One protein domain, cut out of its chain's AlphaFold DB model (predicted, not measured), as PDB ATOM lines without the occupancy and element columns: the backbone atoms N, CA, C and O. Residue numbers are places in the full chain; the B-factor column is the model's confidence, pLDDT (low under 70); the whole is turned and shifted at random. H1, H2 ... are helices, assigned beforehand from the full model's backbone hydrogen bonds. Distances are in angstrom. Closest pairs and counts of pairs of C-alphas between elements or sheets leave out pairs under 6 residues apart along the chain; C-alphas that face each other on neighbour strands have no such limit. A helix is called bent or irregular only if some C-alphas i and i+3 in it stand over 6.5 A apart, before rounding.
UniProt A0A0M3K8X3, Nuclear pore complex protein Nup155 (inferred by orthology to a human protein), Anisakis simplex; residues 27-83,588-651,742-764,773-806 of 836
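What this domain is: This is residues 27 to 83, 588 to 651, 742 to 764 and 773 to 806 of the 836 residues of the protein "Nuclear pore complex protein Nup155 (inferred by orthology to a human protein)" of Anisakis simplex (UniProt A0A0M3K8X3). H6 sits in the middle of this all-helix domain, between a cluster of H3, bent H4 and H5 at one end and H1 beside H7 at the other; H2 crosses H6, and residues 78 to 83 stick out. The printed part has 178 residues with seven named helices, H1 to H7 in chain order, and no named strand. It is compact, with a radius of gyration of the C-alphas of 17.3 A and spans of 55 by 43 by 41 A.

How they stand to each other: Start with H1, residues 27 to 53, which touches H7, residues 778 to 797, closest at C-alphas Tyr 41 and Ser 785, 5.9 A. With residues 49 to 53 alone, H1 touches H2, residues 62 to 79, about perpendicular at 81 degrees, closest at C-alphas Ala 53 and Pro 62, 4.5 A. H2's residues 69 to 74 alone touch H6, residues 742 to 754, closest at C-alphas Val 70 and Ser 752, 5.4 A. H4, residues 604 to 627, was assigned as one helix by its hydrogen bonds but is bent, with C-alphas 612 and 615 9.1 A apart; its arms are H4a, residues 604 to 612, and H4b, residues 615 to 627. H3, residues 588 to 598, and H4a form a helical hairpin, closest at C-alphas Ile 595 and Ala 606, 6.4 A. H4b and H5, residues 631 to 647, form another, closest at C-alphas Ala 622 and Ala 640, 4.9 A. H5 is irregular, with C-alphas 635 and 638 7.5 A apart. H4b touches H6 at a steep tilt of 60 degrees, closest at C-alphas Ile 616 and Ala 746, 5.1 A. Every O i to N i+4 pair is within hydrogen-bond range in H1, H2, H3, H4a, H4b, H6 and H7, and 9 of 13 are in H5.

Where its parts are: Find C-alpha 27 at (20.294, -49.461, -7.769); from there H1 runs 37.6 A to C-alpha 53. H7 spans 28.0 A and ends at C-alpha 797, (0.989, -21.335, -24.631).

The domain as a whole: Look for cuts after residues 83, 651 and 764, with C-alpha gaps of 19.3 A, 7.8 A and 5.5 A. Of the links printed whole, none is long. Mean pLDDT of the printed part is 75.0, and of H1 42.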
ATOM      1  N   CYS A  27      21.659 -49.150  -8.206       26.83
ATOM      2  CA  CYS A  27      20.294 -49.461  -7.769       26.83
ATOM      3  C   CYS A  27      19.602 -48.241  -7.144       26.83
ATOM      4  O   CYS A  27      18.426 -47.995  -7.402       26.83
ATOM      5  N   ARG A  28      20.340 -47.435  -6.365       27.41
ATOM      6  CA  ARG A  28      19.812 -46.207  -5.753       27.41
ATOM      7  C   ARG A  28      19.606 -45.079  -6.765       27.41
ATOM      8  O   ARG A  28      18.706 -44.272  -6.564       27.41
ATOM      9  N   GLY A  29      20.396 -45.040  -7.840       28.50
ATOM     10  CA  GLY A  29      20.158 -44.173  -8.992       28.50
ATOM     11  C   GLY A  29      18.816 -44.490  -9.646       28.50
ATOM     12  O   GLY A  29      17.938 -43.638  -9.643       28.50
ATOM     13  N   ILE A  30      18.628 -45.738 -10.091       32.78
ATOM     14  CA  ILE A  30      17.401 -46.209 -10.765       32.78
ATOM     15  C   ILE A  30      16.157 -46.013  -9.881       32.78
ATOM     16  O   ILE A  30      15.132 -45.528 -10.358       32.78
ATOM     17  N   TYR A  31      16.252 -46.310  -8.579       31.28
ATOM     18  CA  TYR A  31      15.174 -46.033  -7.620       31.28
ATOM     19  C   TYR A  31      14.837 -44.538  -7.512       31.28
ATOM     20  O   TYR A  31      13.675 -44.196  -7.315       31.28
ATOM     21  N   LEU A  32      15.822 -43.640  -7.621       34.88
ATOM     22  CA  LEU A  32      15.596 -42.197  -7.518       34.88
ATOM     23  C   LEU A  32      15.096 -41.576  -8.825       34.88
ATOM     24  O   LEU A  32      14.203 -40.741  -8.743       34.88
ATOM     25  N   THR A  33      15.585 -41.979 -10.005       37.91
ATOM     26  CA  THR A  33      14.998 -41.521 -11.281       37.91
ATOM     27  C   THR A  33      13.592 -42.063 -11.461       37.91
ATOM     28  O   THR A  33      12.683 -41.270 -11.665       37.91
ATOM     29  N   GLY A  34      13.363 -43.371 -11.301       33.69
ATOM     30  CA  GLY A  34      12.022 -43.952 -11.436       33.69
ATOM     31  C   GLY A  34      10.999 -43.304 -10.493       33.69
ATOM     32  O   GLY A  34       9.898 -42.959 -10.912       33.69
ATOM     33  N   TYR A  35      11.378 -43.046  -9.236       38.16
ATOM     34  CA  TYR A  35      10.503 -42.346  -8.290       38.16
ATOM     35  C   TYR A  35      10.356 -40.848  -8.606       38.16
ATOM     36  O   TYR A  35       9.277 -40.300  -8.407       38.16
ATOM     37  N   ALA A  36      11.389 -40.183  -9.136       39.03
ATOM     38  CA  ALA A  36      11.291 -38.797  -9.602       39.03
ATOM     39  C   ALA A  36      10.354 -38.664 -10.810       39.03
ATOM     40  O   ALA A  36       9.504 -37.782 -10.792       39.03
ATOM     41  N   TYR A  37      10.426 -39.565 -11.794       37.06
ATOM     42  CA  TYR A  37       9.496 -39.596 -12.926       37.06
ATOM     43  C   TYR A  37       8.069 -39.936 -12.495       37.06
ATOM     44  O   TYR A  37       7.134 -39.322 -12.990       37.06
ATOM     45  N   ILE A  38       7.871 -40.845 -11.533       40.50
ATOM     46  CA  ILE A  38       6.538 -41.117 -10.965       40.50
ATOM     47  C   ILE A  38       5.998 -39.894 -10.197       40.50
ATOM     48  O   ILE A  38       4.798 -39.634 -10.244       40.50
ATOM     49  N   LEU A  39       6.855 -39.118  -9.522       38.78
ATOM     50  CA  LEU A  39       6.468 -37.863  -8.865       38.78
ATOM     51  C   LEU A  39       6.198 -36.726  -9.860       38.78
ATOM     52  O   LEU A  39       5.247 -35.980  -9.654       38.78
ATOM     53  N   GLU A  40       6.995 -36.592 -10.919       41.75
ATOM     54  CA  GLU A  40       6.801 -35.615 -11.996       41.75
ATOM     55  C   GLU A  40       5.527 -35.933 -12.785       41.75
ATOM     56  O   GLU A  40       4.676 -35.060 -12.942       41.75
ATOM     57  N   TYR A  41       5.325 -37.204 -13.150       46.38
ATOM     58  CA  TYR A  41       4.065 -37.727 -13.670       46.38
ATOM     59  C   TYR A  41       2.903 -37.373 -12.742       46.38
ATOM     60  O   TYR A  41       1.977 -36.701 -13.175       46.38
ATOM     61  N   ALA A  42       2.950 -37.758 -11.462       39.56
ATOM     62  CA  ALA A  42       1.848 -37.513 -10.533       39.56
ATOM     63  C   ALA A  42       1.608 -36.013 -10.283       39.56
ATOM     64  O   ALA A  42       0.478 -35.613 -10.012       39.56
ATOM     65  N   TYR A  43       2.639 -35.171 -10.391       42.84
ATOM     66  CA  TYR A  43       2.529 -33.717 -10.304       42.84
ATOM     67  C   TYR A  43       1.891 -33.118 -11.566       42.84
ATOM     68  O   TYR A  43       0.936 -32.354 -11.445       42.84
ATOM     69  N   CYS A  44       2.344 -33.490 -12.766       42.50
ATOM     70  CA  CYS A  44       1.775 -33.027 -14.034       42.50
ATOM     71  C   CYS A  44       0.362 -33.580 -14.269       42.50
ATOM     72  O   CYS A  44      -0.530 -32.814 -14.626       42.50
ATOM     73  N   GLU A  45       0.121 -34.868 -13.997       45.12
ATOM     74  CA  GLU A  45      -1.207 -35.492 -13.970       45.12
ATOM     75  C   GLU A  45      -2.123 -34.694 -13.042       45.12
ATOM     76  O   GLU A  45      -3.140 -34.161 -13.487       45.12
ATOM     77  N   ARG A  46      -1.722 -34.504 -11.780       49.47
ATOM     78  CA  ARG A  46      -2.510 -33.743 -10.813       49.47
ATOM     79  C   ARG A  46      -2.725 -32.295 -11.241       49.47
ATOM     80  O   ARG A  46      -3.852 -31.836 -11.146       49.47
ATOM     81  N   MET A  47      -1.715 -31.579 -11.739       54.81
ATOM     82  CA  MET A  47      -1.879 -30.207 -12.241       54.81
ATOM     83  C   MET A  47      -2.868 -30.138 -13.408       54.81
ATOM     84  O   MET A  47      -3.676 -29.211 -13.474       54.81
ATOM     85  N   LEU A  48      -2.810 -31.091 -14.340       52.50
ATOM     86  CA  LEU A  48      -3.708 -31.160 -15.488       52.50
ATOM     87  C   LEU A  48      -5.138 -31.477 -15.038       52.50
ATOM     88  O   LEU A  48      -6.065 -30.758 -15.413       52.50
ATOM     89  N   VAL A  49      -5.319 -32.479 -14.173       55.28
ATOM     90  CA  VAL A  49      -6.626 -32.841 -13.616       55.28
ATOM     91  C   VAL A  49      -7.172 -31.700 -12.742       55.28
ATOM     92  O   VAL A  49      -8.309 -31.307 -12.964       55.28
ATOM     93  N   ASP A  50      -6.383 -31.067 -11.864       53.62
ATOM     94  CA  ASP A  50      -6.776 -29.906 -11.035       53.62
ATOM     95  C   ASP A  50      -7.130 -28.656 -11.880       53.62
ATOM     96  O   ASP A  50      -7.971 -27.846 -11.475       53.62
ATOM     97  N   ARG A  51      -6.548 -28.477 -13.077       55.62
ATOM     98  CA  ARG A  51      -6.969 -27.437 -14.043       55.62
ATOM     99  C   ARG A  51      -8.285 -27.793 -14.735       55.62
ATOM    100  O   ARG A  51      -9.169 -26.943 -14.831       55.62
ATOM    101  N   MET A  52      -8.441 -29.031 -15.208       54.75
ATOM    102  CA  MET A  52      -9.685 -29.496 -15.843       54.75
ATOM    103  C   MET A  52     -10.863 -29.523 -14.847       54.75
ATOM    104  O   MET A  52     -12.004 -29.218 -15.206       54.75
ATOM    105  N   ALA A  53     -10.564 -29.820 -13.584       53.38
ATOM    106  CA  ALA A  53     -11.458 -29.843 -12.434       53.38
ATOM    107  C   ALA A  53     -12.114 -28.475 -12.181       53.38
ATOM    108  O   ALA A  53     -13.328 -28.399 -11.983       53.38
ATOM    109  N   GLN A  54     -11.352 -27.379 -12.288       51.09
ATOM    110  CA  GLN A  54     -11.830 -25.997 -12.094       51.09
ATOM    111  C   GLN A  54     -12.933 -25.547 -13.070       51.09
ATOM    112  O   GLN A  54     -13.459 -24.439 -12.931       51.09
ATOM    113  N   HIS A  55     -13.285 -26.354 -14.075       51.44
ATOM    114  CA  HIS A  55     -14.375 -26.087 -15.020       51.44
ATOM    115  C   HIS A  55     -15.480 -27.153 -15.013       51.44
ATOM    116  O   HIS A  55     -16.420 -27.059 -15.805       51.44
ATOM    117  N   SER A  56     -15.413 -28.147 -14.121       46.97
ATOM    118  CA  SER A  56     -16.485 -29.130 -13.980       46.97
ATOM    119  C   SER A  56     -17.766 -28.455 -13.460       46.97
ATOM    120  O   SER A  56     -17.740 -27.836 -12.395       46.97
ATOM    121  N   PRO A  57     -18.914 -28.571 -14.154       45.31
ATOM    122  CA  PRO A  57     -20.171 -27.964 -13.711       45.31
ATOM    123  C   PRO A  57     -20.879 -28.760 -12.599       45.31
ATOM    124  O   PRO A  57     -21.954 -28.367 -12.143       45.31
ATOM    125  N   ALA A  58     -20.326 -29.905 -12.190       48.53
ATOM    126  CA  ALA A  58     -20.923 -30.786 -11.195       48.53
ATOM    127  C   ALA A  58     -20.581 -30.345  -9.761       48.53
ATOM    128  O   ALA A  58     -19.432 -30.054  -9.440       48.53
ATOM    129  N   LYS A  59     -21.574 -30.374  -8.862       47.53
ATOM    130  CA  LYS A  59     -21.333 -30.238  -7.418       47.53
ATOM    131  C   LYS A  59     -20.646 -31.504  -6.897       47.53
ATOM    132  O   LYS A  59     -21.278 -32.554  -6.843       47.53
ATOM    133  N   GLY A  60     -19.388 -31.396  -6.489       58.75
ATOM    134  CA  GLY A  60     -18.612 -32.482  -5.888       58.75
ATOM    135  C   GLY A  60     -17.140 -32.100  -5.765       58.75
ATOM    136  O   GLY A  60     -16.774 -30.966  -6.076       58.75
ATOM    137  N   ASP A  61     -16.303 -33.051  -5.349       72.88
ATOM    138  CA  ASP A  61     -14.852 -32.921  -5.493       72.88
ATOM    139  C   ASP A  61     -14.518 -32.811  -6.996       72.88
ATOM    140  O   ASP A  61     -14.906 -33.688  -7.782       72.88
ATOM    141  N   PRO A  62     -13.872 -31.721  -7.441       63.19
ATOM    142  CA  PRO A  62     -13.696 -31.480  -8.857       63.19
ATOM    143  C   PRO A  62     -12.585 -32.373  -9.452       63.19
ATOM    144  O   PRO A  62     -12.715 -32.754 -10.615       63.19
ATOM    145  N   LEU A  63     -11.592 -32.813  -8.663       68.25
ATOM    146  CA  LEU A  63     -10.576 -33.798  -9.067       68.25
ATOM    147  C   LEU A  63     -11.240 -35.159  -9.332       68.25
ATOM    148  O   LEU A  63     -11.039 -35.761 -10.389       68.25
ATOM    149  N   GLN A  64     -12.115 -35.608  -8.423       72.31
ATOM    150  CA  GLN A  64     -12.886 -36.845  -8.608       72.31
ATOM    151  C   GLN A  64     -13.807 -36.764  -9.836       72.31
ATOM    152  O   GLN A  64     -13.937 -37.737 -10.580       72.31
ATOM    153  N   ASN A  65     -14.432 -35.608 -10.087       70.38
ATOM    154  CA  ASN A  65     -15.264 -35.402 -11.274       70.38
ATOM    155  C   ASN A  65     -14.460 -35.510 -12.582       70.38
ATOM    156  O   ASN A  65     -14.959 -36.087 -13.554       70.38
ATOM    157  N   SER A  66     -13.230 -34.992 -12.602       72.81
ATOM    158  CA  SER A  66     -12.318 -35.097 -13.743       72.81
ATOM    159  C   SER A  66     -11.784 -36.519 -13.929       72.81
ATOM    160  O   SER A  66     -11.845 -37.034 -15.043       72.81
ATOM    161  N   SER A  67     -11.392 -37.214 -12.856       77.50
ATOM    162  CA  SER A  67     -11.042 -38.644 -12.899       77.50
ATOM    163  C   SER A  67     -12.194 -39.494 -13.460       77.50
ATOM    164  O   SER A  67     -12.023 -40.249 -14.420       77.50
ATOM    165  N   ASN A  68     -13.422 -39.264 -12.983       78.12
ATOM    166  CA  ASN A  68     -14.629 -39.906 -13.507       78.12
ATOM    167  C   ASN A  68     -14.901 -39.568 -14.988       78.12
ATOM    168  O   ASN A  68     -15.616 -40.310 -15.663       78.12
ATOM    169  N   ALA A  69     -14.406 -38.446 -15.521       77.62
ATOM    170  CA  ALA A  69     -14.484 -38.128 -16.949       77.62
ATOM    171  C   ALA A  69     -13.429 -38.894 -17.766       77.62
ATOM    172  O   ALA A  69     -13.805 -39.527 -18.750       77.62
ATOM    173  N   VAL A  70     -12.168 -38.934 -17.314       80.44
ATOM    174  CA  VAL A  70     -11.087 -39.730 -17.933       80.44
ATOM    175  C   VAL A  70     -11.482 -41.205 -18.029       80.44
ATOM    176  O   VAL A  70     -11.428 -41.786 -19.109       80.44
ATOM    177  N   ILE A  71     -11.996 -41.782 -16.937       79.06
ATOM    178  CA  ILE A  71     -12.494 -43.166 -16.902       79.06
ATOM    179  C   ILE A  71     -13.569 -43.394 -17.978       79.06
ATOM    180  O   ILE A  71     -13.483 -44.356 -18.736       79.06
ATOM    181  N   ARG A  72     -14.556 -42.495 -18.110       80.75
ATOM    182  CA  ARG A  72     -15.611 -42.616 -19.138       80.75
ATOM    183  C   ARG A  72     -15.079 -42.506 -20.572       80.75
ATOM    184  O   ARG A  72     -15.629 -43.165 -21.450       80.75
ATOM    185  N   CYS A  73     -14.027 -41.724 -20.815       82.81
ATOM    186  CA  CYS A  73     -13.353 -41.697 -22.116       82.81
ATOM    187  C   CYS A  73     -12.681 -43.048 -22.426       82.81
ATOM    188  O   CYS A  73     -12.910 -43.591 -23.503       82.81
ATOM    189  N   LEU A  74     -11.959 -43.634 -21.460       80.06
ATOM    190  CA  LEU A  74     -11.305 -44.944 -21.608       80.06
ATOM    191  C   LEU A  74     -12.297 -46.086 -21.877       80.06
ATOM    192  O   LEU A  74     -12.052 -46.916 -22.748       80.06
ATOM    193  N   TRP A  75     -13.430 -46.123 -21.164       77.31
ATOM    194  CA  TRP A  75     -14.486 -47.110 -21.430       77.31
ATOM    195  C   TRP A  75     -15.056 -46.958 -22.844       77.31
ATOM    196  O   TRP A  75     -15.197 -47.954 -23.548       77.31
ATOM    197  N   LYS A  76     -15.324 -45.723 -23.289       79.19
ATOM    198  CA  LYS A  76     -15.905 -45.471 -24.613       79.19
ATOM    199  C   LYS A  76     -14.955 -45.827 -25.764       79.19
ATOM    200  O   LYS A  76     -15.396 -46.398 -26.755       79.19
ATOM    201  N   ASP A  77     -13.666 -45.512 -25.644       79.69
ATOM    202  CA  ASP A  77     -12.669 -45.875 -26.665       79.69
ATOM    203  C   ASP A  77     -12.430 -47.407 -26.730       79.69
ATOM    204  O   ASP A  77     -11.994 -47.913 -27.766       79.69
ATOM    205  N   ARG A  78     -12.771 -48.164 -25.669       74.12
ATOM    206  CA  ARG A  78     -12.773 -49.645 -25.645       74.12
ATOM    207  C   ARG A  78     -14.066 -50.287 -26.173       74.12
ATOM    208  O   ARG A  78     -14.000 -51.368 -26.753       74.12
ATOM    209  N   GLU A  79     -15.222 -49.643 -25.998       68.94
ATOM    210  CA  GLU A  79     -16.572 -50.205 -26.231       68.94
ATOM    211  C   GLU A  79     -16.788 -50.802 -27.639       68.94
ATOM    212  O   GLU A  79     -17.544 -51.759 -27.796       68.94
ATOM    213  N   LEU A  80     -16.085 -50.289 -28.657       64.38
ATOM    214  CA  LEU A  80     -16.179 -50.729 -30.060       64.38
ATOM    215  C   LEU A  80     -14.838 -51.236 -30.637       64.38
ATOM    216  O   LEU A  80     -14.620 -51.176 -31.852       64.38
ATOM    217  N   ALA A  81     -13.921 -51.706 -29.784       76.81
ATOM    218  CA  ALA A  81     -12.593 -52.153 -30.215       76.81
ATOM    219  C   ALA A  81     -12.605 -53.511 -30.943       76.81
ATOM    220  O   ALA A  81     -11.964 -53.654 -31.990       76.81
ATOM    221  N   ASP A  82     -13.344 -54.502 -30.429       86.81
ATOM    222  CA  ASP A  82     -13.381 -55.855 -31.001       86.81
ATOM    223  C   ASP A  82     -13.994 -55.867 -32.411       86.81
ATOM    224  O   ASP A  82     -15.083 -55.341 -32.656       86.81
ATOM    225  N   LEU A  83     -13.284 -56.504 -33.348       89.50
ATOM    226  CA  LEU A  83     -13.703 -56.637 -34.740       89.50
ATOM    227  C   LEU A  83     -15.102 -57.259 -34.885       89.50
ATOM    228  O   LEU A  83     -15.841 -56.843 -35.774       89.50
ATOM    229  N   PRO A 588      -4.235 -41.012 -39.262       93.69
ATOM    230  CA  PRO A 588      -5.255 -39.968 -39.372       93.69
ATOM    231  C   PRO A 588      -4.735 -38.560 -39.013       93.69
ATOM    232  O   PRO A 588      -5.120 -37.584 -39.659       93.69
ATOM    233  N   VAL A 589      -3.816 -38.431 -38.044       93.94
ATOM    234  CA  VAL A 589      -3.179 -37.140 -37.732       93.94
ATOM    235  C   VAL A 589      -2.201 -36.683 -38.820       93.94
ATOM    236  O   VAL A 589      -2.158 -35.491 -39.105       93.94
ATOM    237  N   ASP A 590      -1.489 -37.580 -39.507       93.88
ATOM    238  CA  ASP A 590      -0.617 -37.200 -40.634       93.88
ATOM    239  C   ASP A 590      -1.410 -36.769 -41.873       93.88
ATOM    240  O   ASP A 590      -0.998 -35.864 -42.598       93.88
ATOM    241  N   ILE A 591      -2.589 -37.358 -42.085       95.38
ATOM    242  CA  ILE A 591      -3.549 -36.885 -43.088       95.38
ATOM    243  C   ILE A 591      -4.026 -35.465 -42.729       95.38
ATOM    244  O   ILE A 591      -4.062 -34.599 -43.603       95.38
ATOM    245  N   LEU A 592      -4.308 -35.181 -41.449       95.69
ATOM    246  CA  LEU A 592      -4.634 -33.819 -41.000       95.69
ATOM    247  C   LEU A 592      -3.461 -32.842 -41.179       95.69
ATOM    248  O   LEU A 592      -3.691 -31.718 -41.623       95.69
ATOM    249  N   ARG A 593      -2.221 -33.249 -40.865       95.31
ATOM    250  CA  ARG A 593      -1.008 -32.438 -41.087       95.31
ATOM    251  C   ARG A 593      -0.893 -32.011 -42.544       95.31
ATOM    252  O   ARG A 593      -0.757 -30.825 -42.826       95.31
ATOM    253  N   GLU A 594      -1.004 -32.967 -43.462       95.56
ATOM    254  CA  GLU A 594      -0.893 -32.725 -44.900       95.56
ATOM    255  C   GLU A 594      -2.030 -31.818 -45.413       95.56
ATOM    256  O   GLU A 594      -1.772 -30.869 -46.150       95.56
ATOM    257  N   ILE A 595      -3.272 -32.011 -44.946       96.94
ATOM    258  CA  ILE A 595      -4.405 -31.124 -45.272       96.94
ATOM    259  C   ILE A 595      -4.174 -29.697 -44.753       96.94
ATOM    260  O   ILE A 595      -4.418 -28.728 -45.475       96.94
ATOM    261  N   LEU A 596      -3.686 -29.544 -43.519       96.12
ATOM    262  CA  LEU A 596      -3.372 -28.236 -42.939       96.12
ATOM    263  C   LEU A 596      -2.205 -27.539 -43.647       96.12
ATOM    264  O   LEU A 596      -2.216 -26.313 -43.745       96.12
ATOM    265  N   HIS A 597      -1.236 -28.306 -44.149       94.81
ATOM    266  CA  HIS A 597      -0.067 -27.813 -44.871       94.81
ATOM    267  C   HIS A 597      -0.392 -27.409 -46.322       94.81
ATOM    268  O   HIS A 597       0.050 -26.355 -46.771       94.81
ATOM    269  N   GLN A 598      -1.189 -28.206 -47.047       95.25
ATOM    270  CA  GLN A 598      -1.517 -27.953 -48.459       95.25
ATOM    271  C   GLN A 598      -2.730 -27.032 -48.662       95.25
ATOM    272  O   GLN A 598      -2.709 -26.179 -49.548       95.25
ATOM    273  N   PHE A 599      -3.790 -27.197 -47.862       95.88
ATOM    274  CA  PHE A 599      -5.088 -26.538 -48.083       95.88
ATOM    275  C   PHE A 599      -5.511 -25.609 -46.934       95.88
ATOM    276  O   PHE A 599      -6.273 -24.665 -47.146       95.88
ATOM    277  N   GLY A 600      -5.015 -25.852 -45.719       94.19
ATOM    278  CA  GLY A 600      -5.309 -25.049 -44.534       94.19
ATOM    279  C   GLY A 600      -6.641 -25.378 -43.845       94.19
ATOM    280  O   GLY A 600      -7.439 -26.201 -44.298       94.19
ATOM    281  N   ALA A 601      -6.867 -24.720 -42.704       93.31
ATOM    282  CA  ALA A 601      -7.937 -25.028 -41.746       93.31
ATOM    283  C   ALA A 601      -9.370 -24.892 -42.291       93.31
ATOM    284  O   ALA A 601     -10.250 -25.654 -41.899       93.31
ATOM    285  N   ASP A 602      -9.604 -23.927 -43.180       92.44
ATOM    286  CA  ASP A 602     -10.937 -23.548 -43.666       92.44
ATOM    287  C   ASP A 602     -11.280 -24.197 -45.030       92.44
ATOM    288  O   ASP A 602     -12.262 -23.839 -45.680       92.44
ATOM    289  N   SER A 603     -10.462 -25.159 -45.473       95.12
ATOM    290  CA  SER A 603     -10.568 -25.855 -46.763       95.12
ATOM    291  C   SER A 603     -11.740 -26.850 -46.841       95.12
ATOM    292  O   SER A 603     -12.196 -27.361 -45.810       95.12
ATOM    293  N   PRO A 604     -12.235 -27.201 -48.048       95.81
ATOM    294  CA  PRO A 604     -13.220 -28.272 -48.189       95.81
ATOM    295  C   PRO A 604     -12.668 -29.630 -47.722       95.81
ATOM    296  O   PRO A 604     -13.411 -30.384 -47.098       95.81
ATOM    297  N   GLN A 605     -11.369 -29.900 -47.906       96.81
ATOM    298  CA  GLN A 605     -10.692 -31.099 -47.398       96.81
ATOM    299  C   GLN A 605     -10.745 -31.175 -45.861       96.81
ATOM    300  O   GLN A 605     -11.144 -32.200 -45.309       96.81
ATOM    301  N   ALA A 606     -10.437 -30.080 -45.151       94.94
ATOM    302  CA  ALA A 606     -10.548 -30.025 -43.689       94.94
ATOM    303  C   ALA A 606     -12.003 -30.192 -43.207       94.94
ATOM    304  O   ALA A 606     -12.258 -30.865 -42.205       94.94
ATOM    305  N   ASN A 607     -12.974 -29.645 -43.945       93.88
ATOM    306  CA  ASN A 607     -14.400 -29.826 -43.660       93.88
ATOM    307  C   ASN A 607     -14.893 -31.263 -43.920       93.88
ATOM    308  O   ASN A 607     -15.777 -31.732 -43.200       93.88
ATOM    309  N   TYR A 608     -14.339 -31.975 -44.905       94.19
ATOM    310  CA  TYR A 608     -14.624 -33.395 -45.142       94.19
ATOM    311  C   TYR A 608     -13.975 -34.278 -44.065       94.19
ATOM    312  O   TYR A 608     -14.647 -35.117 -43.471       94.19
ATOM    313  N   PHE A 609     -12.709 -34.027 -43.719       94.81
ATOM    314  CA  PHE A 609     -12.003 -34.700 -42.622       94.81
ATOM    315  C   PHE A 609     -12.744 -34.552 -41.276       94.81
ATOM    316  O   PHE A 609     -12.885 -35.508 -40.510       94.81
ATOM    317  N   LEU A 610     -13.298 -33.364 -41.009       93.12
ATOM    318  CA  LEU A 610     -14.168 -33.097 -39.862       93.12
ATOM    319  C   LEU A 610     -15.457 -33.940 -39.868       93.12
ATOM    320  O   LEU A 610     -15.890 -34.397 -38.808       93.12
ATOM    321  N   GLN A 611     -16.075 -34.147 -41.034       91.62
ATOM    322  CA  GLN A 611     -17.263 -35.000 -41.179       91.62
ATOM    323  C   GLN A 611     -16.921 -36.487 -41.014       91.62
ATOM    324  O   GLN A 611     -17.695 -37.220 -40.403       91.62
ATOM    325  N   LEU A 612     -15.752 -36.914 -41.504       91.94
ATOM    326  CA  LEU A 612     -15.269 -38.295 -41.467       91.94
ATOM    327  C   LEU A 612     -14.951 -38.781 -40.042       91.94
ATOM    328  O   LEU A 612     -15.407 -39.849 -39.637       91.94
ATOM    329  N   HIS A 613     -14.189 -37.996 -39.269       91.25
ATOM    330  CA  HIS A 613     -13.729 -38.395 -37.928       91.25
ATOM    331  C   HIS A 613     -14.574 -37.827 -36.775       91.25
ATOM    332  O   HIS A 613     -14.502 -38.329 -35.647       91.25
ATOM    333  N   GLY A 614     -15.365 -36.785 -37.042       91.38
ATOM    334  CA  GLY A 614     -16.172 -36.073 -36.057       91.38
ATOM    335  C   GLY A 614     -15.367 -35.103 -35.181       91.38
ATOM    336  O   GLY A 614     -14.227 -35.364 -34.790       91.38
ATOM    337  N   ALA A 615     -16.007 -33.991 -34.801       90.00
ATOM    338  CA  ALA A 615     -15.373 -32.837 -34.150       90.00
ATOM    339  C   ALA A 615     -14.475 -33.155 -32.940       90.00
ATOM    340  O   ALA A 615     -13.474 -32.475 -32.740       90.00
ATOM    341  N   ILE A 616     -14.797 -34.176 -32.136       89.38
ATOM    342  CA  ILE A 616     -13.970 -34.554 -30.977       89.38
ATOM    343  C   ILE A 616     -12.629 -35.141 -31.435       89.38
ATOM    344  O   ILE A 616     -11.592 -34.667 -30.983       89.38
ATOM    345  N   ASN A 617     -12.618 -36.109 -32.361       91.62
ATOM    346  CA  ASN A 617     -11.365 -36.686 -32.862       91.62
ATOM    347  C   ASN A 617     -10.559 -35.654 -33.664       91.62
ATOM    348  O   ASN A 617      -9.342 -35.593 -33.516       91.62
ATOM    349  N   THR A 618     -11.215 -34.795 -34.453       93.75
ATOM    350  CA  THR A 618     -10.543 -33.698 -35.170       93.75
ATOM    351  C   THR A 618      -9.884 -32.705 -34.202       93.75
ATOM    352  O   THR A 618      -8.733 -32.331 -34.412       93.75
ATOM    353  N   CYS A 619     -10.545 -32.342 -33.095       92.44
ATOM    354  CA  CYS A 619      -9.923 -31.550 -32.027       92.44
ATOM    355  C   CYS A 619      -8.760 -32.286 -31.338       92.44
ATOM    356  O   CYS A 619      -7.754 -31.651 -31.046       92.44
ATOM    357  N   VAL A 620      -8.861 -33.598 -31.086       93.00
ATOM    358  CA  VAL A 620      -7.766 -34.401 -30.499       93.00
ATOM    359  C   VAL A 620      -6.546 -34.438 -31.425       93.00
ATOM    360  O   VAL A 620      -5.425 -34.245 -30.968       93.00
ATOM    361  N   MET A 621      -6.741 -34.612 -32.733       94.44
ATOM    362  CA  MET A 621      -5.641 -34.606 -33.705       94.44
ATOM    363  C   MET A 621      -5.032 -33.206 -33.884       94.44
ATOM    364  O   MET A 621      -3.816 -33.084 -34.003       94.44
ATOM    365  N   ALA A 622      -5.835 -32.141 -33.781       94.19
ATOM    366  CA  ALA A 622      -5.313 -30.778 -33.679       94.19
ATOM    367  C   ALA A 622      -4.491 -30.558 -32.390       94.19
ATOM    368  O   ALA A 622      -3.446 -29.916 -32.450       94.19
ATOM    369  N   LEU A 623      -4.901 -31.123 -31.244       92.62
ATOM    370  CA  LEU A 623      -4.107 -31.082 -30.005       92.62
ATOM    371  C   LEU A 623      -2.760 -31.803 -30.162       92.62
ATOM    372  O   LEU A 623      -1.751 -31.249 -29.739       92.62
ATOM    373  N   ILE A 624      -2.715 -32.971 -30.817       93.12
ATOM    374  CA  ILE A 624      -1.457 -33.688 -31.106       93.12
ATOM    375  C   ILE A 624      -0.482 -32.794 -31.898       93.12
ATOM    376  O   ILE A 624       0.685 -32.689 -31.527       93.12
ATOM    377  N   ILE A 625      -0.961 -32.092 -32.933       94.00
ATOM    378  CA  ILE A 625      -0.146 -31.160 -33.738       94.00
ATOM    379  C   ILE A 625       0.318 -29.948 -32.906       94.00
ATOM    380  O   ILE A 625       1.456 -29.502 -33.040       94.00
ATOM    381  N   LEU A 626      -0.521 -29.423 -32.004       93.06
ATOM    382  CA  LEU A 626      -0.143 -28.320 -31.108       93.06
ATOM    383  C   LEU A 626       0.904 -28.730 -30.057       93.06
ATOM    384  O   LEU A 626       1.747 -27.906 -29.697       93.06
ATOM    385  N   CYS A 627       0.881 -29.980 -29.590       91.31
ATOM    386  CA  CYS A 627       1.837 -30.508 -28.610       91.31
ATOM    387  C   CYS A 627       3.165 -30.956 -29.245       91.31
ATOM    388  O   CYS A 627       4.180 -31.018 -28.558       91.31
ATOM    389  N   ALA A 628       3.189 -31.244 -30.548       89.25
ATOM    390  CA  ALA A 628       4.407 -31.627 -31.255       89.25
ATOM    391  C   ALA A 628       5.372 -30.438 -31.441       89.25
ATOM    392  O   ALA A 628       4.965 -29.347 -31.830       89.25
ATOM    393  N   ASP A 629       6.670 -30.655 -31.217       83.69
ATOM    394  CA  ASP A 629       7.719 -29.626 -31.350       83.69
ATOM    395  C   ASP A 629       8.610 -29.811 -32.600       83.69
ATOM    396  O   ASP A 629       9.692 -29.234 -32.698       83.69
ATOM    397  N   ASN A 630       8.170 -30.604 -33.586       83.88
ATOM    398  CA  ASN A 630       8.903 -30.755 -34.850       83.88
ATOM    399  C   ASN A 630       8.691 -29.552 -35.796       83.88
ATOM    400  O   ASN A 630       7.682 -28.847 -35.744       83.88
ATOM    401  N   ALA A 631       9.654 -29.332 -36.696       79.75
ATOM    402  CA  ALA A 631       9.695 -28.145 -37.551       79.75
ATOM    403  C   ALA A 631       8.570 -28.062 -38.604       79.75
ATOM    404  O   ALA A 631       8.256 -26.959 -39.049       79.75
ATOM    405  N   ALA A 632       7.962 -29.188 -38.990       81.38
ATOM    406  CA  ALA A 632       6.828 -29.198 -39.912       81.38
ATOM    407  C   ALA A 632       5.536 -28.775 -39.195       81.38
ATOM    408  O   ALA A 632       4.826 -27.890 -39.673       81.38
ATOM    409  N   ASP A 633       5.280 -29.329 -38.005       86.62
ATOM    410  CA  ASP A 633       4.108 -28.986 -37.196       86.62
ATOM    411  C   ASP A 633       4.120 -27.510 -36.768       86.62
ATOM    412  O   ASP A 633       3.074 -26.860 -36.814       86.62
ATOM    413  N   LEU A 634       5.294 -26.931 -36.465       88.62
ATOM    414  CA  LEU A 634       5.446 -25.493 -36.180       88.62
ATOM    415  C   LEU A 634       4.851 -24.582 -37.271       88.62
ATOM    416  O   LEU A 634       4.283 -23.543 -36.938       88.62
ATOM    417  N   ALA A 635       4.925 -24.964 -38.550       89.81
ATOM    418  CA  ALA A 635       4.367 -24.175 -39.651       89.81
ATOM    419  C   ALA A 635       2.826 -24.224 -39.724       89.81
ATOM    420  O   ALA A 635       2.212 -23.341 -40.324       89.81
ATOM    421  N   ILE A 636       2.194 -25.231 -39.109       94.25
ATOM    422  CA  ILE A 636       0.741 -25.465 -39.160       94.25
ATOM    423  C   ILE A 636       0.026 -25.319 -37.807       94.25
ATOM    424  O   ILE A 636      -1.207 -25.388 -37.781       94.25
ATOM    425  N   LYS A 637       0.733 -25.048 -36.695       94.25
ATOM    426  CA  LYS A 637       0.113 -24.850 -35.363       94.25
ATOM    427  C   LYS A 637      -0.995 -23.795 -35.370       94.25
ATOM    428  O   LYS A 637      -2.073 -24.053 -34.847       94.25
ATOM    429  N   ASP A 638      -0.802 -22.668 -36.053       93.81
ATOM    430  CA  ASP A 638      -1.834 -21.633 -36.230       93.81
ATOM    431  C   ASP A 638      -3.118 -22.164 -36.893       93.81
ATOM    432  O   ASP A 638      -4.230 -21.741 -36.567       93.81
ATOM    433  N   ALA A 639      -2.985 -23.096 -37.839       94.38
ATOM    434  CA  ALA A 639      -4.113 -23.696 -38.541       94.38
ATOM    435  C   ALA A 639      -4.794 -24.785 -37.686       94.38
ATOM    436  O   ALA A 639      -6.025 -24.823 -37.612       94.38
ATOM    437  N   ALA A 640      -4.019 -25.589 -36.952       94.50
ATOM    438  CA  ALA A 640      -4.540 -26.524 -35.950       94.50
ATOM    439  C   ALA A 640      -5.295 -25.790 -34.822       94.50
ATOM    440  O   ALA A 640      -6.399 -26.192 -34.443       94.50
ATOM    441  N   LEU A 641      -4.769 -24.655 -34.346       93.31
ATOM    442  CA  LEU A 641      -5.409 -23.801 -33.343       93.31
ATOM    443  C   LEU A 641      -6.715 -23.178 -33.861       93.31
ATOM    444  O   LEU A 641      -7.685 -23.087 -33.101       93.31
ATOM    445  N   ARG A 642      -6.787 -22.805 -35.150       91.50
ATOM    446  CA  ARG A 642      -8.044 -22.373 -35.791       91.50
ATOM    447  C   ARG A 642      -9.090 -23.489 -35.810       91.50
ATOM    448  O   ARG A 642     -10.218 -23.228 -35.390       91.50
ATOM    449  N   ILE A 643      -8.728 -24.720 -36.192       90.81
ATOM    450  CA  ILE A 643      -9.635 -25.887 -36.132       90.81
ATOM    451  C   ILE A 643     -10.125 -26.139 -34.698       90.81
ATOM    452  O   ILE A 643     -11.329 -26.252 -34.463       90.81
ATOM    453  N   PHE A 644      -9.219 -26.173 -33.717       89.88
ATOM    454  CA  PHE A 644      -9.583 -26.395 -32.314       89.88
ATOM    455  C   PHE A 644     -10.528 -25.299 -31.782       89.88
ATOM    456  O   PHE A 644     -11.483 -25.575 -31.047       89.88
ATOM    457  N   SER A 645     -10.304 -24.046 -32.186       86.50
ATOM    458  CA  SER A 645     -11.082 -22.888 -31.737       86.50
ATOM    459  C   SER A 645     -12.462 -22.778 -32.394       86.50
ATOM    460  O   SER A 645     -13.436 -22.464 -31.703       86.50
ATOM    461  N   SER A 646     -12.583 -23.056 -33.698       83.50
ATOM    462  CA  SER A 646     -13.842 -22.917 -34.448       83.50
ATOM    463  C   SER A 646     -14.901 -23.919 -33.969       83.50
ATOM    464  O   SER A 646     -16.008 -23.530 -33.578       83.50
ATOM    465  N   LEU A 647     -14.517 -25.195 -33.851       76.19
ATOM    466  CA  LEU A 647     -15.316 -26.278 -33.261       76.19
ATOM    467  C   LEU A 647     -15.689 -25.988 -31.799       76.19
ATOM    468  O   LEU A 647     -16.737 -26.401 -31.299       76.19
ATOM    469  N   GLY A 648     -14.855 -25.200 -31.125       56.09
ATOM    470  CA  GLY A 648     -15.034 -24.725 -29.765       56.09
ATOM    471  C   GLY A 648     -16.195 -23.766 -29.506       56.09
ATOM    472  O   GLY A 648     -16.432 -23.459 -28.333       56.09
ATOM    473  N   SER A 649     -16.888 -23.295 -30.547       53.81
ATOM    474  CA  SER A 649     -18.010 -22.345 -30.445       53.81
ATOM    475  C   SER A 649     -19.392 -23.009 -30.506       53.81
ATOM    476  O   SER A 649     -20.390 -22.403 -30.115       53.81
ATOM    477  N   GLN A 650     -19.477 -24.260 -30.970       50.91
ATOM    478  CA  GLN A 650     -20.748 -24.961 -31.155       50.91
ATOM    479  C   GLN A 650     -21.151 -25.740 -29.890       50.91
ATOM    480  O   GLN A 650     -20.376 -26.528 -29.346       50.91
ATOM    481  N   ARG A 651     -22.391 -25.542 -29.422       48.41
ATOM    482  CA  ARG A 651     -23.004 -26.344 -28.346       48.41
ATOM    483  C   ARG A 651     -23.835 -27.479 -28.948       48.41
ATOM    484  O   ARG A 651     -24.467 -27.294 -29.984       48.41
ATOM    485  N   TYR A 742     -17.136 -29.251 -27.538       79.56
ATOM    486  CA  TYR A 742     -16.246 -30.217 -28.196       79.56
ATOM    487  C   TYR A 742     -14.771 -30.052 -27.789       79.56
ATOM    488  O   TYR A 742     -14.079 -31.054 -27.661       79.56
ATOM    489  N   ARG A 743     -14.307 -28.822 -27.500       81.50
ATOM    490  CA  ARG A 743     -12.964 -28.569 -26.930       81.50
ATOM    491  C   ARG A 743     -12.776 -29.222 -25.562       81.50
ATOM    492  O   ARG A 743     -11.764 -29.875 -25.346       81.50
ATOM    493  N   HIS A 744     -13.746 -29.054 -24.661       80.50
ATOM    494  CA  HIS A 744     -13.715 -29.665 -23.331       80.50
ATOM    495  C   HIS A 744     -13.613 -31.190 -23.449       80.50
ATOM    496  O   HIS A 744     -12.708 -31.794 -22.886       80.50
ATOM    497  N   ASP A 745     -14.495 -31.806 -24.237       83.75
ATOM    498  CA  ASP A 745     -14.496 -33.261 -24.403       83.75
ATOM    499  C   ASP A 745     -13.211 -33.769 -25.080       83.75
ATOM    500  O   ASP A 745     -12.679 -34.796 -24.674       83.75
ATOM    501  N   ALA A 746     -12.671 -33.038 -26.060       88.12
ATOM    502  CA  ALA A 746     -11.415 -33.389 -26.724       88.12
ATOM    503  C   ALA A 746     -10.188 -33.295 -25.803       88.12
ATOM    504  O   ALA A 746      -9.298 -34.130 -25.917       88.12
ATOM    505  N   ILE A 747     -10.150 -32.335 -24.870       87.50
ATOM    506  CA  ILE A 747      -9.093 -32.233 -23.847       87.50
ATOM    507  C   ILE A 747      -9.079 -33.489 -22.961       87.50
ATOM    508  O   ILE A 747      -8.023 -34.096 -22.783       87.50
ATOM    509  N   TYR A 748     -10.246 -33.930 -22.474       85.69
ATOM    510  CA  TYR A 748     -10.359 -35.165 -21.685       85.69
ATOM    511  C   TYR A 748     -10.036 -36.424 -22.500       85.69
ATOM    512  O   TYR A 748      -9.346 -37.307 -21.996       85.69
ATOM    513  N   VAL A 749     -10.493 -36.510 -23.757       88.75
ATOM    514  CA  VAL A 749     -10.186 -37.655 -24.631       88.75
ATOM    515  C   VAL A 749      -8.687 -37.726 -24.928       88.75
ATOM    516  O   VAL A 749      -8.101 -38.786 -24.728       88.75
ATOM    517  N   TYR A 750      -8.039 -36.626 -25.327       90.69
ATOM    518  CA  TYR A 750      -6.599 -36.623 -25.610       90.69
ATOM    519  C   TYR A 750      -5.776 -37.029 -24.380       90.69
ATOM    520  O   TYR A 750      -4.967 -37.950 -24.471       90.69
ATOM    521  N   PHE A 751      -6.066 -36.440 -23.214       88.69
ATOM    522  CA  PHE A 751      -5.438 -36.834 -21.952       88.69
ATOM    523  C   PHE A 751      -5.632 -38.328 -21.656       88.69
ATOM    524  O   PHE A 751      -4.660 -39.031 -21.398       88.69
ATOM    525  N   SER A 752      -6.868 -38.838 -21.772       86.31
ATOM    526  CA  SER A 752      -7.167 -40.258 -21.544       86.31
ATOM    527  C   SER A 752      -6.389 -41.187 -22.482       86.31
ATOM    528  O   SER A 752      -5.930 -42.238 -22.049       86.31
ATOM    529  N   ARG A 753      -6.155 -40.782 -23.738       87.75
ATOM    530  CA  ARG A 753      -5.380 -41.562 -24.714       87.75
ATOM    531  C   ARG A 753      -3.889 -41.604 -24.373       87.75
ATOM    532  O   ARG A 753      -3.275 -42.655 -24.553       87.75
ATOM    533  N   ILE A 754      -3.328 -40.527 -23.814       84.50
ATOM    534  CA  ILE A 754      -1.954 -40.504 -23.277       84.50
ATOM    535  C   ILE A 754      -1.820 -41.479 -22.094       84.50
ATOM    536  O   ILE A 754      -0.976 -42.369 -22.130       84.50
ATOM    537  N   VAL A 755      -2.681 -41.369 -21.075       81.50
ATOM    538  CA  VAL A 755      -2.571 -42.153 -19.820       81.50
ATOM    539  C   VAL A 755      -3.194 -43.560 -19.887       81.50
ATOM    540  O   VAL A 755      -3.265 -44.262 -18.878       81.50
ATOM    541  N   SER A 756      -3.659 -43.985 -21.064       76.69
ATOM    542  CA  SER A 756      -4.532 -45.156 -21.267       76.69
ATOM    543  C   SER A 756      -3.989 -46.485 -20.725       76.69
ATOM    544  O   SER A 756      -4.741 -47.232 -20.100       76.69
ATOM    545  N   ASN A 757      -2.692 -46.761 -20.896       67.38
ATOM    546  CA  ASN A 757      -2.039 -47.973 -20.372       67.38
ATOM    547  C   ASN A 757      -1.916 -47.984 -18.833       67.38
ATOM    548  O   ASN A 757      -1.756 -49.044 -18.221       67.38
ATOM    549  N   LEU A 758      -1.944 -46.804 -18.210       72.00
ATOM    550  CA  LEU A 758      -1.500 -46.577 -16.834       72.00
ATOM    551  C   LEU A 758      -2.677 -46.427 -15.873       72.00
ATOM    552  O   LEU A 758      -2.653 -46.972 -14.776       72.00
ATOM    553  N   TRP A 759      -3.732 -45.734 -16.309       75.56
ATOM    554  CA  TRP A 759      -4.848 -45.281 -15.469       75.56
ATOM    555  C   TRP A 759      -5.607 -46.398 -14.729       75.56
ATOM    556  O   TRP A 759      -6.252 -46.153 -13.711       75.56
ATOM    557  N   THR A 760      -5.556 -47.628 -15.244       70.31
ATOM    558  CA  THR A 760      -6.176 -48.821 -14.634       70.31
ATOM    559  C   THR A 760      -5.158 -49.884 -14.211       70.31
ATOM    560  O   THR A 760      -5.546 -50.995 -13.856       70.31
ATOM    561  N   SER A 761      -3.865 -49.573 -14.270       68.75
ATOM    562  CA  SER A 761      -2.764 -50.482 -13.951       68.75
ATOM    563  C   SER A 761      -2.149 -50.119 -12.590       68.75
ATOM    564  O   SER A 761      -2.136 -48.946 -12.217       68.75
ATOM    565  N   PRO A 762      -1.603 -51.081 -11.822       71.56
ATOM    566  CA  PRO A 762      -0.796 -50.738 -10.657       71.56
ATOM    567  C   PRO A 762       0.512 -50.067 -11.114       71.56
ATOM    568  O   PRO A 762       1.016 -50.352 -12.197       71.56
ATOM    569  N   LEU A 763       1.089 -49.201 -10.277       72.25
ATOM    570  CA  LEU A 763       2.376 -48.551 -10.578       72.25
ATOM    571  C   LEU A 763       3.580 -49.477 -10.330       72.25
ATOM    572  O   LEU A 763       4.611 -49.360 -10.985       72.25
ATOM    573  N   CYS A 764       3.461 -50.390  -9.363       76.38
ATOM    574  CA  CYS A 764       4.543 -51.271  -8.939       76.38
ATOM    575  C   CYS A 764       4.018 -52.596  -8.367       76.38
ATOM    576  O   CYS A 764       2.849 -52.708  -7.991       76.38
ATOM    577  N   SER A 773       9.384 -53.369  -7.680       72.81
ATOM    578  CA  SER A 773       9.717 -52.994  -9.057       72.81
ATOM    579  C   SER A 773       8.555 -52.265  -9.730       72.81
ATOM    580  O   SER A 773       7.389 -52.500  -9.403       72.81
ATOM    581  N   SER A 774       8.890 -51.357 -10.647       72.69
ATOM    582  CA  SER A 774       7.931 -50.668 -11.517       72.69
ATOM    583  C   SER A 774       7.238 -51.672 -12.439       72.69
ATOM    584  O   SER A 774       7.846 -52.657 -12.855       72.69
ATOM    585  N   ILE A 775       5.974 -51.418 -12.782       71.94
ATOM    586  CA  ILE A 775       5.288 -52.154 -13.859       71.94
ATOM    587  C   ILE A 775       5.675 -51.620 -15.247       71.94
ATOM    588  O   ILE A 775       5.572 -52.359 -16.222       71.94
ATOM    589  N   PHE A 776       6.171 -50.385 -15.316       68.56
ATOM    590  CA  PHE A 776       6.538 -49.687 -16.551       68.56
ATOM    591  C   PHE A 776       8.051 -49.557 -16.698       68.56
ATOM    592  O   PHE A 776       8.759 -49.403 -15.692       68.56
ATOM    593  N   SER A 777       8.542 -49.599 -17.938       71.00
ATOM    594  CA  SER A 777       9.954 -49.346 -18.236       71.00
ATOM    595  C   SER A 777      10.327 -47.877 -17.996       71.00
ATOM    596  O   SER A 777       9.465 -47.015 -17.811       71.00
ATOM    597  N   LEU A 778      11.631 -47.575 -18.006       72.50
ATOM    598  CA  LEU A 778      12.087 -46.184 -17.992       72.50
ATOM    599  C   LEU A 778      11.639 -45.459 -19.270       72.50
ATOM    600  O   LEU A 778      11.055 -44.390 -19.163       72.50
ATOM    601  N   ASP A 779      11.776 -46.087 -20.444       71.19
ATOM    602  CA  ASP A 779      11.372 -45.499 -21.732       71.19
ATOM    603  C   ASP A 779       9.869 -45.163 -21.791       71.19
ATOM    604  O   ASP A 779       9.485 -44.139 -22.357       71.19
ATOM    605  N   GLU A 780       9.008 -45.994 -21.188       69.50
ATOM    606  CA  GLU A 780       7.567 -45.727 -21.082       69.50
ATOM    607  C   GLU A 780       7.272 -44.501 -20.201       69.50
ATOM    608  O   GLU A 780       6.394 -43.700 -20.534       69.50
ATOM    609  N   LEU A 781       8.006 -44.334 -19.094       75.81
ATOM    610  CA  LEU A 781       7.855 -43.206 -18.169       75.81
ATOM    611  C   LEU A 781       8.467 -41.907 -18.725       75.81
ATOM    612  O   LEU A 781       7.851 -40.850 -18.593       75.81
ATOM    613  N   ASP A 782       9.620 -41.983 -19.396       77.44
ATOM    614  CA  ASP A 782      10.247 -40.866 -20.114       77.44
ATOM    615  C   ASP A 782       9.343 -40.373 -21.259       77.44
ATOM    616  O   ASP A 782       9.053 -39.176 -21.354       77.44
ATOM    617  N   TRP A 783       8.819 -41.286 -22.091       82.62
ATOM    618  CA  TRP A 783       7.862 -40.948 -23.156       82.62
ATOM    619  C   TRP A 783       6.611 -40.269 -22.589       82.62
ATOM    620  O   TRP A 783       6.178 -39.233 -23.098       82.62
ATOM    621  N   LEU A 784       6.048 -40.821 -21.512       79.75
ATOM    622  CA  LEU A 784       4.860 -40.290 -20.853       79.75
ATOM    623  C   LEU A 784       5.091 -38.891 -20.268       79.75
ATOM    624  O   LEU A 784       4.266 -38.002 -20.496       79.75
ATOM    625  N   SER A 785       6.191 -38.685 -19.530       82.38
ATOM    626  CA  SER A 785       6.526 -37.371 -18.966       82.38
ATOM    627  C   SER A 785       6.689 -36.342 -20.086       82.38
ATOM    628  O   SER A 785       6.092 -35.264 -20.025       82.38
ATOM    629  N   ALA A 786       7.364 -36.709 -21.183       85.06
ATOM    630  CA  ALA A 786       7.484 -35.858 -22.363       85.06
ATOM    631  C   ALA A 786       6.118 -35.497 -22.985       85.06
ATOM    632  O   ALA A 786       5.881 -34.319 -23.263       85.06
ATOM    633  N   GLN A 787       5.192 -36.454 -23.154       86.06
ATOM    634  CA  GLN A 787       3.843 -36.168 -23.674       86.06
ATOM    635  C   GLN A 787       3.042 -35.235 -22.750       86.06
ATOM    636  O   GLN A 787       2.395 -34.299 -23.224       86.06
ATOM    637  N   LEU A 788       3.079 -35.458 -21.432       86.38
ATOM    638  CA  LEU A 788       2.323 -34.649 -20.469       86.38
ATOM    639  C   LEU A 788       2.907 -33.242 -20.308       86.38
ATOM    640  O   LEU A 788       2.146 -32.274 -20.271       86.38
ATOM    641  N   CYS A 789       4.235 -33.103 -20.295       87.38
ATOM    642  CA  CYS A 789       4.909 -31.807 -20.289       87.38
ATOM    643  C   CYS A 789       4.625 -31.013 -21.575       87.38
ATOM    644  O   CYS A 789       4.320 -29.820 -21.504       87.38
ATOM    645  N   ALA A 790       4.642 -31.668 -22.743       88.44
ATOM    646  CA  ALA A 790       4.267 -31.050 -24.016       88.44
ATOM    647  C   ALA A 790       2.792 -30.602 -24.038       88.44
ATOM    648  O   ALA A 790       2.482 -29.499 -24.496       88.44
ATOM    649  N   PHE A 791       1.882 -31.405 -23.480       89.00
ATOM    650  CA  PHE A 791       0.467 -31.047 -23.374       89.00
ATOM    651  C   PHE A 791       0.216 -29.897 -22.389       89.00
ATOM    652  O   PHE A 791      -0.547 -28.978 -22.697       89.00
ATOM    653  N   GLN A 792       0.897 -29.883 -21.238       85.69
ATOM    654  CA  GLN A 792       0.849 -28.765 -20.293       85.69
ATOM    655  C   GLN A 792       1.366 -27.468 -20.934       85.69
ATOM    656  O   GLN A 792       0.691 -26.440 -20.853       85.69
ATOM    657  N   LYS A 793       2.510 -27.530 -21.631       88.88
ATOM    658  CA  LYS A 793       3.065 -26.422 -22.421       88.88
ATOM    659  C   LYS A 793       2.037 -25.886 -23.422       88.88
ATOM    660  O   LYS A 793       1.774 -24.690 -23.419       88.88
ATOM    661  N   ALA A 794       1.401 -26.751 -24.216       88.25
ATOM    662  CA  ALA A 794       0.397 -26.339 -25.200       88.25
ATOM    663  C   ALA A 794      -0.867 -25.720 -24.565       88.25
ATOM    664  O   ALA A 794      -1.441 -24.784 -25.127       88.25
ATOM    665  N   ILE A 795      -1.297 -26.197 -23.389       84.62
ATOM    666  CA  ILE A 795      -2.411 -25.600 -22.628       84.62
ATOM    667  C   ILE A 795      -2.086 -24.166 -22.194       84.62
ATOM    668  O   ILE A 795      -2.952 -23.297 -22.329       84.62
ATOM    669  N   ASP A 796      -0.871 -23.926 -21.693       85.06
ATOM    670  CA  ASP A 796      -0.424 -22.603 -21.244       85.06
ATOM    671  C   ASP A 796      -0.117 -21.655 -22.420       85.06
ATOM    672  O   ASP A 796      -0.561 -20.507 -22.405       85.06
ATOM    673  N   GLU A 797       0.573 -22.129 -23.462       88.69
ATOM    674  CA  GLU A 797       0.989 -21.335 -24.631       88.69
ATOM    675  C   GLU A 797      -0.210 -20.825 -25.449       88.69
ATOM    676  O   GLU A 797      -0.259 -19.651 -25.819       88.69
ATOM    677  N   TYR A 798      -1.214 -21.678 -25.682       86.69
ATOM    678  CA  TYR A 798      -2.391 -21.350 -26.499       86.69
ATOM    679  C   TYR A 798      -3.656 -21.050 -25.677       86.69
ATOM    680  O   TYR A 798      -4.747 -20.948 -26.242       86.69
ATOM    681  N   ALA A 799      -3.532 -20.920 -24.349       82.88
ATOM    682  CA  ALA A 799      -4.630 -20.656 -23.409       82.88
ATOM    683  C   ALA A 799      -5.859 -21.574 -23.614       82.88
ATOM    684  O   ALA A 799      -7.014 -21.133 -23.571       82.88
ATOM    685  N   LEU A 800      -5.612 -22.870 -23.854       78.94
ATOM    686  CA  LEU A 800      -6.633 -23.847 -24.271       78.94
ATOM    687  C   LEU A 800      -7.732 -24.060 -23.210       78.94
ATOM    688  O   LEU A 800      -8.855 -24.448 -23.546       78.94
ATOM    689  N   ILE A 801      -7.413 -23.772 -21.944       71.25
ATOM    690  CA  ILE A 801      -8.329 -23.730 -20.800       71.25
ATOM    691  C   ILE A 801      -8.427 -22.266 -20.340       71.25
ATOM    692  O   ILE A 801      -7.424 -21.640 -20.004       71.25
ATOM    693  N   THR A 802      -9.631 -21.688 -20.353       56.12
ATOM    694  CA  THR A 802      -9.826 -20.243 -20.148       56.12
ATOM    695  C   THR A 802      -9.790 -19.867 -18.665       56.12
ATOM    696  O   THR A 802     -10.645 -20.300 -17.899       56.12
ATOM    697  N   ASN A 803      -8.864 -18.998 -18.245       45.66
ATOM    698  CA  ASN A 803      -8.748 -18.593 -16.837       45.66
ATOM    699  C   ASN A 803     -10.084 -18.087 -16.252       45.66
ATOM    700  O   ASN A 803     -10.631 -17.068 -16.681       45.66
ATOM    701  N   SER A 804     -10.580 -18.782 -15.224       40.72
ATOM    702  CA  SER A 804     -11.923 -18.612 -14.642       40.72
ATOM    703  C   SER A 804     -12.229 -17.181 -14.176       40.72
ATOM    704  O   SER A 804     -13.373 -16.723 -14.266       40.72
ATOM    705  N   GLN A 805     -11.203 -16.439 -13.748       36.09
ATOM    706  CA  GLN A 805     -11.319 -15.033 -13.355       36.09
ATOM    707  C   GLN A 805     -11.737 -14.112 -14.516       36.09
ATOM    708  O   GLN A 805     -12.512 -13.179 -14.295       36.09
ATOM    709  N   GLN A 806     -11.301 -14.378 -15.756       36.94
ATOM    710  CA  GLN A 806     -11.669 -13.549 -16.911       36.94
ATOM    711  C   GLN A 806     -13.141 -13.722 -17.295       36.94
ATOM    712  O   GLN A 806     -13.810 -12.730 -17.576       36.94
TER     713      GLN A 806